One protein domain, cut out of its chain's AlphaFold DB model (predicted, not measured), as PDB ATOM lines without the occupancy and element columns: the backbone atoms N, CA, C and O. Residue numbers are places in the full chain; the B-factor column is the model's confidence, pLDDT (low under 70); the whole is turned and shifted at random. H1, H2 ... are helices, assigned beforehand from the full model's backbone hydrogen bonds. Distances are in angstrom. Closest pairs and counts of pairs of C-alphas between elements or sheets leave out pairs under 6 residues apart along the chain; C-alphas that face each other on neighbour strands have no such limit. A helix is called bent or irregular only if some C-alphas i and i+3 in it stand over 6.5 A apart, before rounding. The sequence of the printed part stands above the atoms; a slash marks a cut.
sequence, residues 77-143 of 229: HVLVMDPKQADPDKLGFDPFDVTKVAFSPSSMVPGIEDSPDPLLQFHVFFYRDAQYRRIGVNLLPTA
ATOM      1  N   HIS A  77     195.599 224.542 167.468       74.25
ATOM      2  CA  HIS A  77     195.159 223.184 167.159       74.25
ATOM      3  C   HIS A  77     195.108 222.994 165.640       74.25
ATOM      4  O   HIS A  77     194.564 223.838 164.928       74.25
ATOM      5  N   VAL A  78     195.666 221.886 165.145       73.94
ATOM      6  CA  VAL A  78     195.653 221.532 163.720       73.94
ATOM      7  C   VAL A  78     194.793 220.298 163.528       73.94
ATOM      8  O   VAL A  78     194.966 219.289 164.211       73.94
ATOM      9  N   LEU A  79     193.877 220.388 162.573       77.44
ATOM     10  CA  LEU A  79     193.108 219.255 162.107       77.44
ATOM     11  C   LEU A  79     193.824 218.591 160.929       77.44
ATOM     12  O   LEU A  79     194.083 219.242 159.922       77.44
ATOM     13  N   VAL A  80     194.090 217.291 161.050       79.62
ATOM     14  CA  VAL A  80     194.638 216.458 159.974       79.62
ATOM     15  C   VAL A  80     193.546 215.524 159.460       79.62
ATOM     16  O   VAL A  80     192.918 214.812 160.242       79.62
ATOM     17  N   MET A  81     193.329 215.525 158.146       76.50
ATOM     18  CA  MET A  81     192.410 214.618 157.460       76.50
ATOM     19  C   MET A  81     193.139 213.906 156.327       76.50
ATOM     20  O   MET A  81     193.971 214.502 155.643       76.50
ATOM     21  N   ASP A  82     192.798 212.639 156.107       83.25
ATOM     22  CA  ASP A  82     193.261 211.922 154.925       83.25
ATOM     23  C   ASP A  82     192.534 212.447 153.677       83.25
ATOM     24  O   ASP A  82     191.306 212.586 153.702       83.25
ATOM     25  N   PRO A  83     193.228 212.642 152.541       76.44
ATOM     26  CA  PRO A  83     192.622 213.208 151.334       76.44
ATOM     27  C   PRO A  83     191.498 212.330 150.763       76.44
ATOM     28  O   PRO A  83     190.557 212.837 150.170       76.44
ATOM     29  N   LYS A  84     191.548 211.011 150.991       77.75
ATOM     30  CA  LYS A  84     190.505 210.054 150.568       77.75
ATOM     31  C   LYS A  84     189.228 210.126 151.407       77.75
ATOM     32  O   LYS A  84     188.257 209.447 151.105       77.75
ATOM     33  N   GLN A  85     189.271 210.824 152.536       72.19
ATOM     34  CA  GLN A  85     188.125 210.980 153.425       72.19
ATOM     35  C   GLN A  85     187.434 212.327 153.224       72.19
ATOM     36  O   GLN A  85     186.398 212.540 153.840       72.19
ATOM     37  N   ALA A  86     187.975 213.196 152.363       69.56
ATOM     38  CA  ALA A  86     187.464 214.530 152.065       69.56
ATOM     39  C   ALA A  86     186.308 214.533 151.041       69.56
ATOM     40  O   ALA A  86     186.071 215.544 150.387       69.56
ATOM     41  N   ASP A  87     185.593 213.414 150.896       76.75
ATOM     42  CA  ASP A  87     184.448 213.316 149.993       76.75
ATOM     43  C   ASP A  87     183.196 213.926 150.655       76.75
ATOM     44  O   ASP A  87     182.818 213.504 151.759       76.75
ATOM     45  N   PRO A  88     182.509 214.878 149.995       71.81
ATOM     46  CA  PRO A  88     181.379 215.604 150.582       71.81
ATOM     47  C   PRO A  88     180.203 214.682 150.934       71.81
ATOM     48  O   PRO A  88     179.560 214.861 151.971       71.81
ATOM     49  N   ASP A  89     179.975 213.635 150.136       77.44
ATOM     50  CA  ASP A  89     178.891 212.663 150.337       77.44
ATOM     51  C   ASP A  89     179.071 211.828 151.615       77.44
ATOM     52  O   ASP A  89     178.101 211.361 152.210       77.44
ATOM     53  N   LYS A  90     180.320 211.649 152.062       78.94
ATOM     54  CA  LYS A  90     180.657 210.868 153.258       78.94
ATOM     55  C   LYS A  90     180.598 211.706 154.534       78.94
ATOM     56  O   LYS A  90     180.248 211.188 155.593       78.94
ATOM     57  N   LEU A  91     180.976 212.980 154.445       75.50
ATOM     58  CA  LEU A  91     181.021 213.911 155.576       75.50
ATOM     59  C   LEU A  91     179.668 214.585 155.839       75.50
ATOM     60  O   LEU A  91     179.423 215.040 156.955       75.50
ATOM     61  N   GLY A  92     178.786 214.648 154.836       77.38
ATOM     62  CA  GLY A  92     177.530 215.397 154.918       77.38
ATOM     63  C   GLY A  92     177.735 216.918 154.958       77.38
ATOM     64  O   GLY A  92     176.786 217.662 155.194       77.38
ATOM     65  N   PHE A  93     178.970 217.379 154.756       72.12
ATOM     66  CA  PHE A  93     179.360 218.773 154.594       72.12
ATOM     67  C   PHE A  93     180.605 218.850 153.707       72.12
ATOM     68  O   PHE A  93     181.418 217.925 153.697       72.12
ATOM     69  N   ASP A  94     180.756 219.959 152.985       71.81
ATOM     70  CA  ASP A  94     181.943 220.217 152.175       71.81
ATOM     71  C   ASP A  94     183.101 220.669 153.091       71.81
ATOM     72  O   ASP A  94     182.977 221.706 153.758       71.81
ATOM     73  N   PRO A  95     184.207 219.901 153.198       70.31
ATOM     74  CA  PRO A  95     185.361 220.297 154.004       70.31
ATOM     75  C   PRO A  95     186.056 221.561 153.471       70.31
ATOM     76  O   PRO A  95     186.807 222.188 154.215       70.31
ATOM     77  N   PHE A  96     185.785 221.939 152.222       68.69
ATOM     78  CA  PHE A  96     186.338 223.103 151.537       68.69
ATOM     79  C   PHE A  96     185.411 224.331 151.589       68.69
ATOM     80  O   PHE A  96     185.716 225.377 151.008       68.69
ATOM     81  N   ASP A  97     184.289 224.239 152.321       68.56
ATOM     82  CA  ASP A  97     183.405 225.377 152.561       68.56
ATOM     83  C   ASP A  97     184.031 226.396 153.534       68.56
ATOM     84  O   ASP A  97     184.585 226.113 154.598       68.56
ATOM     85  N   VAL A  98     183.894 227.647 153.134       57.22
ATOM     86  CA  VAL A  98     184.707 228.820 153.471       57.22
ATOM     87  C   VAL A  98     184.230 229.568 154.702       57.22
ATOM     88  O   VAL A  98     184.905 230.469 155.195       57.22
ATOM     89  N   THR A  99     183.065 229.194 155.227       54.91
ATOM     90  CA  THR A  99     182.432 229.833 156.386       54.91
ATOM     91  C   THR A  99     183.244 229.665 157.678       54.91
ATOM     92  O   THR A  99     182.843 230.172 158.726       54.91
ATOM     93  N   LYS A 100     184.390 228.967 157.626       50.62
ATOM     94  CA  LYS A 100     185.126 228.488 158.800       50.62
ATOM     95  C   LYS A 100     186.621 228.826 158.849       50.62
ATOM     96  O   LYS A 100     187.232 228.532 159.875       50.62
ATOM     97  N   VAL A 101     187.236 229.438 157.824       44.47
ATOM     98  CA  VAL A 101     188.694 229.707 157.831       44.47
ATOM     99  C   VAL A 101     189.051 231.044 157.169       44.47
ATOM    100  O   VAL A 101     188.614 231.341 156.063       44.47
ATOM    101  N   ALA A 102     189.905 231.840 157.820       32.75
ATOM    102  CA  ALA A 102     190.517 233.036 157.239       32.75
ATOM    103  C   ALA A 102     191.931 233.239 157.799       32.75
ATOM    104  O   ALA A 102     192.071 233.180 159.010       32.75
ATOM    105  N   PHE A 103     192.936 233.472 156.939       46.38
ATOM    106  CA  PHE A 103     194.068 234.422 157.077       46.38
ATOM    107  C   PHE A 103     194.986 234.352 155.833       46.38
ATOM    108  O   PHE A 103     194.990 233.354 155.123       46.38
ATOM    109  N   SER A 104     195.738 235.437 155.570       49.94
ATOM    110  CA  SER A 104     196.540 235.722 154.355       49.94
ATOM    111  C   SER A 104     197.423 234.545 153.872       49.94
ATOM    112  O   SER A 104     198.558 234.409 154.335       49.94
ATOM    113  N   PRO A 105     196.983 233.758 152.872       58.62
ATOM    114  CA  PRO A 105     197.555 232.440 152.573       58.62
ATOM    115  C   PRO A 105     198.699 232.454 151.544       58.62
ATOM    116  O   PRO A 105     199.280 231.422 151.246       58.62
ATOM    117  N   SER A 106     199.051 233.612 150.975       58.56
ATOM    118  CA  SER A 106     199.944 233.696 149.800       58.56
ATOM    119  C   SER A 106     201.435 233.399 150.091       58.56
ATOM    120  O   SER A 106     202.237 233.276 149.167       58.56
ATOM    121  N   SER A 107     201.844 233.292 151.361       65.38
ATOM    122  CA  SER A 107     203.240 233.062 151.775       65.38
ATOM    123  C   SER A 107     203.429 231.711 152.472       65.38
ATOM    124  O   SER A 107     203.845 231.661 153.631       65.38
ATOM    125  N   MET A 108     203.104 230.622 151.776       72.31
ATOM    126  CA  MET A 108     203.299 229.262 152.285       72.31
ATOM    127  C   MET A 108     204.782 228.854 152.283       72.31
ATOM    128  O   MET A 108     205.585 229.313 151.466       72.31
ATOM    129  N   VAL A 109     205.145 227.989 153.228       71.88
ATOM    130  CA  VAL A 109     206.463 227.344 153.326       71.88
ATOM    131  C   VAL A 109     206.403 226.021 152.550       71.88
ATOM    132  O   VAL A 109     205.339 225.403 152.530       71.88
ATOM    133  N   PRO A 110     207.498 225.551 151.917       75.06
ATOM    134  CA  PRO A 110     207.504 224.242 151.265       75.06
ATOM    135  C   PRO A 110     206.982 223.139 152.200       75.06
ATOM    136  O   PRO A 110     207.476 223.009 153.318       75.06
ATOM    137  N   GLY A 111     205.996 222.365 151.737       75.25
ATOM    138  CA  GLY A 111     205.308 221.332 152.523       75.25
ATOM    139  C   GLY A 111     203.905 221.717 153.011       75.25
ATOM    140  O   GLY A 111     203.195 220.852 153.512       75.25
ATOM    141  N   ILE A 112     203.495 222.977 152.842       77.75
ATOM    142  CA  ILE A 112     202.109 223.431 153.007       77.75
ATOM    143  C   ILE A 112     201.634 223.923 151.641       77.75
ATOM    144  O   ILE A 112     202.273 224.794 151.049       77.75
ATOM    145  N   GLU A 113     200.546 223.343 151.148       77.62
ATOM    146  CA  GLU A 113     199.965 223.646 149.839       77.62
ATOM    147  C   GLU A 113     198.515 224.108 149.994       77.62
ATOM    148  O   GLU A 113     197.879 223.890 151.031       77.62
ATOM    149  N   ASP A 114     198.015 224.799 148.976       75.56
ATOM    150  CA  ASP A 114     196.645 225.272 148.909       75.56
ATOM    151  C   ASP A 114     195.670 224.136 148.591       75.56
ATOM    152  O   ASP A 114     195.916 223.271 147.751       75.56
ATOM    153  N   SER A 115     194.530 224.148 149.275       79.31
ATOM    154  CA  SER A 115     193.381 223.327 148.913       79.31
ATOM    155  C   SER A 115     192.705 223.881 147.649       79.31
ATOM    156  O   SER A 115     192.827 225.076 147.345       79.31
ATOM    157  N   PRO A 116     191.976 223.045 146.889       80.38
ATOM    158  CA  PRO A 116     191.249 223.461 145.691       80.38
ATOM    159  C   PRO A 116     189.989 224.311 145.994       80.38
ATOM    160  O   PRO A 116     188.969 224.166 145.322       80.38
ATOM    161  N   ASP A 117     190.055 225.224 146.966       81.81
ATOM    162  CA  ASP A 117     188.900 225.984 147.451       81.81
ATOM    163  C   ASP A 117     188.800 227.299 146.675       81.81
ATOM    164  O   ASP A 117     189.759 228.082 146.658       81.81
ATOM    165  N   PRO A 118     187.644 227.627 146.073       77.81
ATOM    166  CA  PRO A 118     187.528 228.784 145.187       77.81
ATOM    167  C   PRO A 118     187.799 230.117 145.900       77.81
ATOM    168  O   PRO A 118     188.405 231.022 145.322       77.81
ATOM    169  N   LEU A 119     187.405 230.255 147.170       79.50
ATOM    170  CA  LEU A 119     187.676 231.481 147.929       79.50
ATOM    171  C   LEU A 119     189.100 231.539 148.475       79.50
ATOM    172  O   LEU A 119     189.669 232.630 148.535       79.50
ATOM    173  N   LEU A 120     189.709 230.402 148.827       79.44
ATOM    174  CA  LEU A 120     191.121 230.390 149.207       79.44
ATOM    175  C   LEU A 120     191.989 230.793 148.014       79.44
ATOM    176  O   LEU A 120     192.833 231.679 148.147       79.44
ATOM    177  N   GLN A 121     191.716 230.232 146.835       82.12
ATOM    178  CA  GLN A 121     192.395 230.584 145.588       82.12
ATOM    179  C   GLN A 121     192.240 232.071 145.253       82.12
ATOM    180  O   GLN A 121     193.223 232.744 144.926       82.12
ATOM    181  N   PHE A 122     191.030 232.621 145.407       81.75
ATOM    182  CA  PHE A 122     190.807 234.056 145.240       81.75
ATOM    183  C   PHE A 122     191.643 234.881 146.232       81.75
ATOM    184  O   PHE A 122     192.287 235.853 145.835       81.75
ATOM    185  N   HIS A 123     191.709 234.484 147.507       80.38
ATOM    186  CA  HIS A 123     192.499 235.182 148.524       80.38
ATOM    187  C   HIS A 123     194.011 235.112 148.278       80.38
ATOM    188  O   HIS A 123     194.698 236.124 148.459       80.38
ATOM    189  N   VAL A 124     194.541 233.965 147.835       78.75
ATOM    190  CA  VAL A 124     195.965 233.799 147.479       78.75
ATOM    191  C   VAL A 124     196.392 234.846 146.447       78.75
ATOM    192  O   VAL A 124     197.495 235.397 146.540       78.75
ATOM    193  N   PHE A 125     195.505 235.159 145.502       79.75
ATOM    194  CA  PHE A 125     195.708 236.194 144.495       79.75
ATOM    195  C   PHE A 125     195.443 237.616 145.029       79.75
ATOM    196  O   PHE A 125     196.299 238.497 144.909       79.75
ATOM    197  N   PHE A 126     194.282 237.846 145.648       81.19
ATOM    198  CA  PHE A 126     193.774 239.179 145.982       81.19
ATOM    199  C   PHE A 126     194.645 239.934 146.992       81.19
ATOM    200  O   PHE A 126     194.946 241.112 146.793       81.19
ATOM    201  N   TYR A 127     195.113 239.268 148.057       78.25
ATOM    202  CA  TYR A 127     195.947 239.929 149.071       78.25
ATOM    203  C   TYR A 127     197.250 240.469 148.481       78.25
ATOM    204  O   TYR A 127     197.729 241.528 148.890       78.25
ATOM    205  N   ARG A 128     197.807 239.771 147.487       73.56
ATOM    206  CA  ARG A 128     199.047 240.175 146.832       73.56
ATOM    207  C   ARG A 128     198.843 241.386 145.919       73.56
ATOM    208  O   ARG A 128     199.668 242.296 145.933       73.56
ATOM    209  N   ASP A 129     197.732 241.435 145.188       81.44
ATOM    210  CA  ASP A 129     197.359 242.592 144.363       81.44
ATOM    211  C   ASP A 129     197.066 243.840 145.218       81.44
ATOM    212  O   ASP A 129     197.594 244.927 144.965       81.44
ATOM    213  N   ALA A 130     196.312 243.679 146.311       80.12
ATOM    214  CA  ALA A 130     196.028 244.761 147.254       80.12
ATOM    215  C   ALA A 130     197.310 245.341 147.880       80.12
ATOM    216  O   ALA A 130     197.464 246.559 148.008       80.12
ATOM    217  N   GLN A 131     198.266 244.477 148.229       74.75
ATOM    218  CA  GLN A 131     199.573 244.879 148.745       74.75
ATOM    219  C   GLN A 131     200.385 245.675 147.715       74.75
ATOM    220  O   GLN A 131     200.979 246.696 148.071       74.75
ATOM    221  N   TYR A 132     200.364 245.270 146.441       74.19
ATOM    222  CA  TYR A 132     201.037 246.013 145.377       74.19
ATOM    223  C   TYR A 132     200.480 247.422 145.190       74.19
ATOM    224  O   TYR A 132     201.268 248.345 144.985       74.19
ATOM    225  N   ARG A 133     199.163 247.615 145.325       75.69
ATOM    226  CA  ARG A 133     198.564 248.958 145.278       75.69
ATOM    227  C   ARG A 133     198.859 249.792 146.527       75.69
ATOM    228  O   ARG A 133     199.059 250.995 146.403       75.69
ATOM    229  N   ARG A 134     198.902 249.180 147.717       73.94
ATOM    230  CA  ARG A 134     199.071 249.901 148.995       73.94
ATOM    231  C   ARG A 134     200.518 250.291 149.307       73.94
ATOM    232  O   ARG A 134     200.753 251.371 149.835       73.94
ATOM    233  N   ILE A 135     201.467 249.391 149.062       71.88
ATOM    234  CA  ILE A 135     202.871 249.525 149.500       71.88
ATOM    235  C   ILE A 135     203.818 249.638 148.292       71.88
ATOM    236  O   ILE A 135     204.943 250.118 148.416       71.88
ATOM    237  N   GLY A 136     203.353 249.249 147.103       67.00
ATOM    238  CA  GLY A 136     204.141 249.225 145.877       67.00
ATOM    239  C   GLY A 136     204.701 247.839 145.553       67.00
ATOM    240  O   GLY A 136     204.650 246.898 146.344       67.00
ATOM    241  N   VAL A 137     205.261 247.713 144.348       63.97
ATOM    242  CA  VAL A 137     205.786 246.450 143.785       63.97
ATOM    243  C   VAL A 137     206.897 245.843 144.652       63.97
ATOM    244  O   VAL A 137     207.060 244.622 144.723       63.97
ATOM    245  N   ASN A 138     207.641 246.688 145.362       64.62
ATOM    246  CA  ASN A 138     208.667 246.262 146.291       64.62
ATOM    247  C   ASN A 138     208.071 246.106 147.693       64.62
ATOM    248  O   ASN A 138     208.238 246.962 148.549       64.62
ATOM    249  N   LEU A 139     207.427 244.967 147.946       58.41
ATOM    250  CA  LEU A 139     206.948 244.592 149.287       58.41
ATOM    251  C   LEU A 139     208.085 244.188 150.237       58.41
ATOM    252  O   LEU A 139     207.893 244.042 151.439       58.41
ATOM    253  N   LEU A 140     209.286 243.975 149.689       57.53
ATOM    254  CA  LEU A 140     210.427 243.417 150.403       57.53
ATOM    255  C   LEU A 140     211.512 244.386 150.966       57.53
ATOM    256  O   LEU A 140     212.456 243.892 151.576       57.53
ATOM    257  N   PRO A 141     211.520 245.715 150.785       50.19
ATOM    258  CA  PRO A 141     212.515 246.582 151.418       50.19
ATOM    259  C   PRO A 141     212.086 247.148 152.777       50.19
ATOM    260  O   PRO A 141     212.928 247.723 153.457       50.19
ATOM    261  N   THR A 142     210.827 247.001 153.202       44.06
ATOM    262  CA  THR A 142     210.368 247.587 154.468       44.06
ATOM    263  C   THR A 142     211.009 246.869 155.662       44.06
ATOM    264  O   THR A 142     210.952 245.645 155.802       44.06
ATOM    265  N   ALA A 143     211.704 247.654 156.485       50.03
ATOM    266  CA  ALA A 143     212.637 247.213 157.521       50.03
ATOM    267  C   ALA A 143     211.979 246.635 158.788       50.03
ATOM    268  O   ALA A 143     212.686 246.160 159.669       50.03
TER     269      ALA A 143
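This is residues 77 to 143 of the 229 residues of the protein "Related to CTA1-catalase A, peroxisomal" of Gibberella fujikuroi (strain CBS 195.34 / IMI 58289 / NRRL A-6831) (UniProt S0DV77). This is a loose rod with little regular structure: one long helix, H2, lies along one half of its length, and tiny H1 sits near the other end. Between them the chain swings out in a wide loop about residue 110, then folds back to where H2 begins. The printed part has 67 residues, 22 of them in two named helices, H1 then H2, with no named strand; the class is all helix. The radius of gyration of the C-alphas is 15.4 A, and the spans are 47 by 21 by 18 A.

Begin at H2, residues 118 to 135, where 13 of 14 O i to N i+4 pairs are within hydrogen-bond range. H1, residues 88 to 91, is apart from it; too short for such a pair, it has its 1 O i to N i+3 pair within range.

Find C-alpha 118 at (187.528, 228.784, 145.187); from there H2 runs 26.2 A to C-alpha 135 at (202.871, 249.525, 149.500). H2 is neither bent nor irregular, but only just: C-alphas 124 and 127 are 6.3 A apart. H1 begins at C-alpha 88, (181.379, 215.604, 150.582).

The two C-alphas farthest apart, of Asp 89 and Ala 143, are 48.8 A apart. The printed part has no cut, and residues 92 to 117 form a long link. Look for pLDDT under 70 at residue 86, residues 96 to 107 and residues 136 to 143.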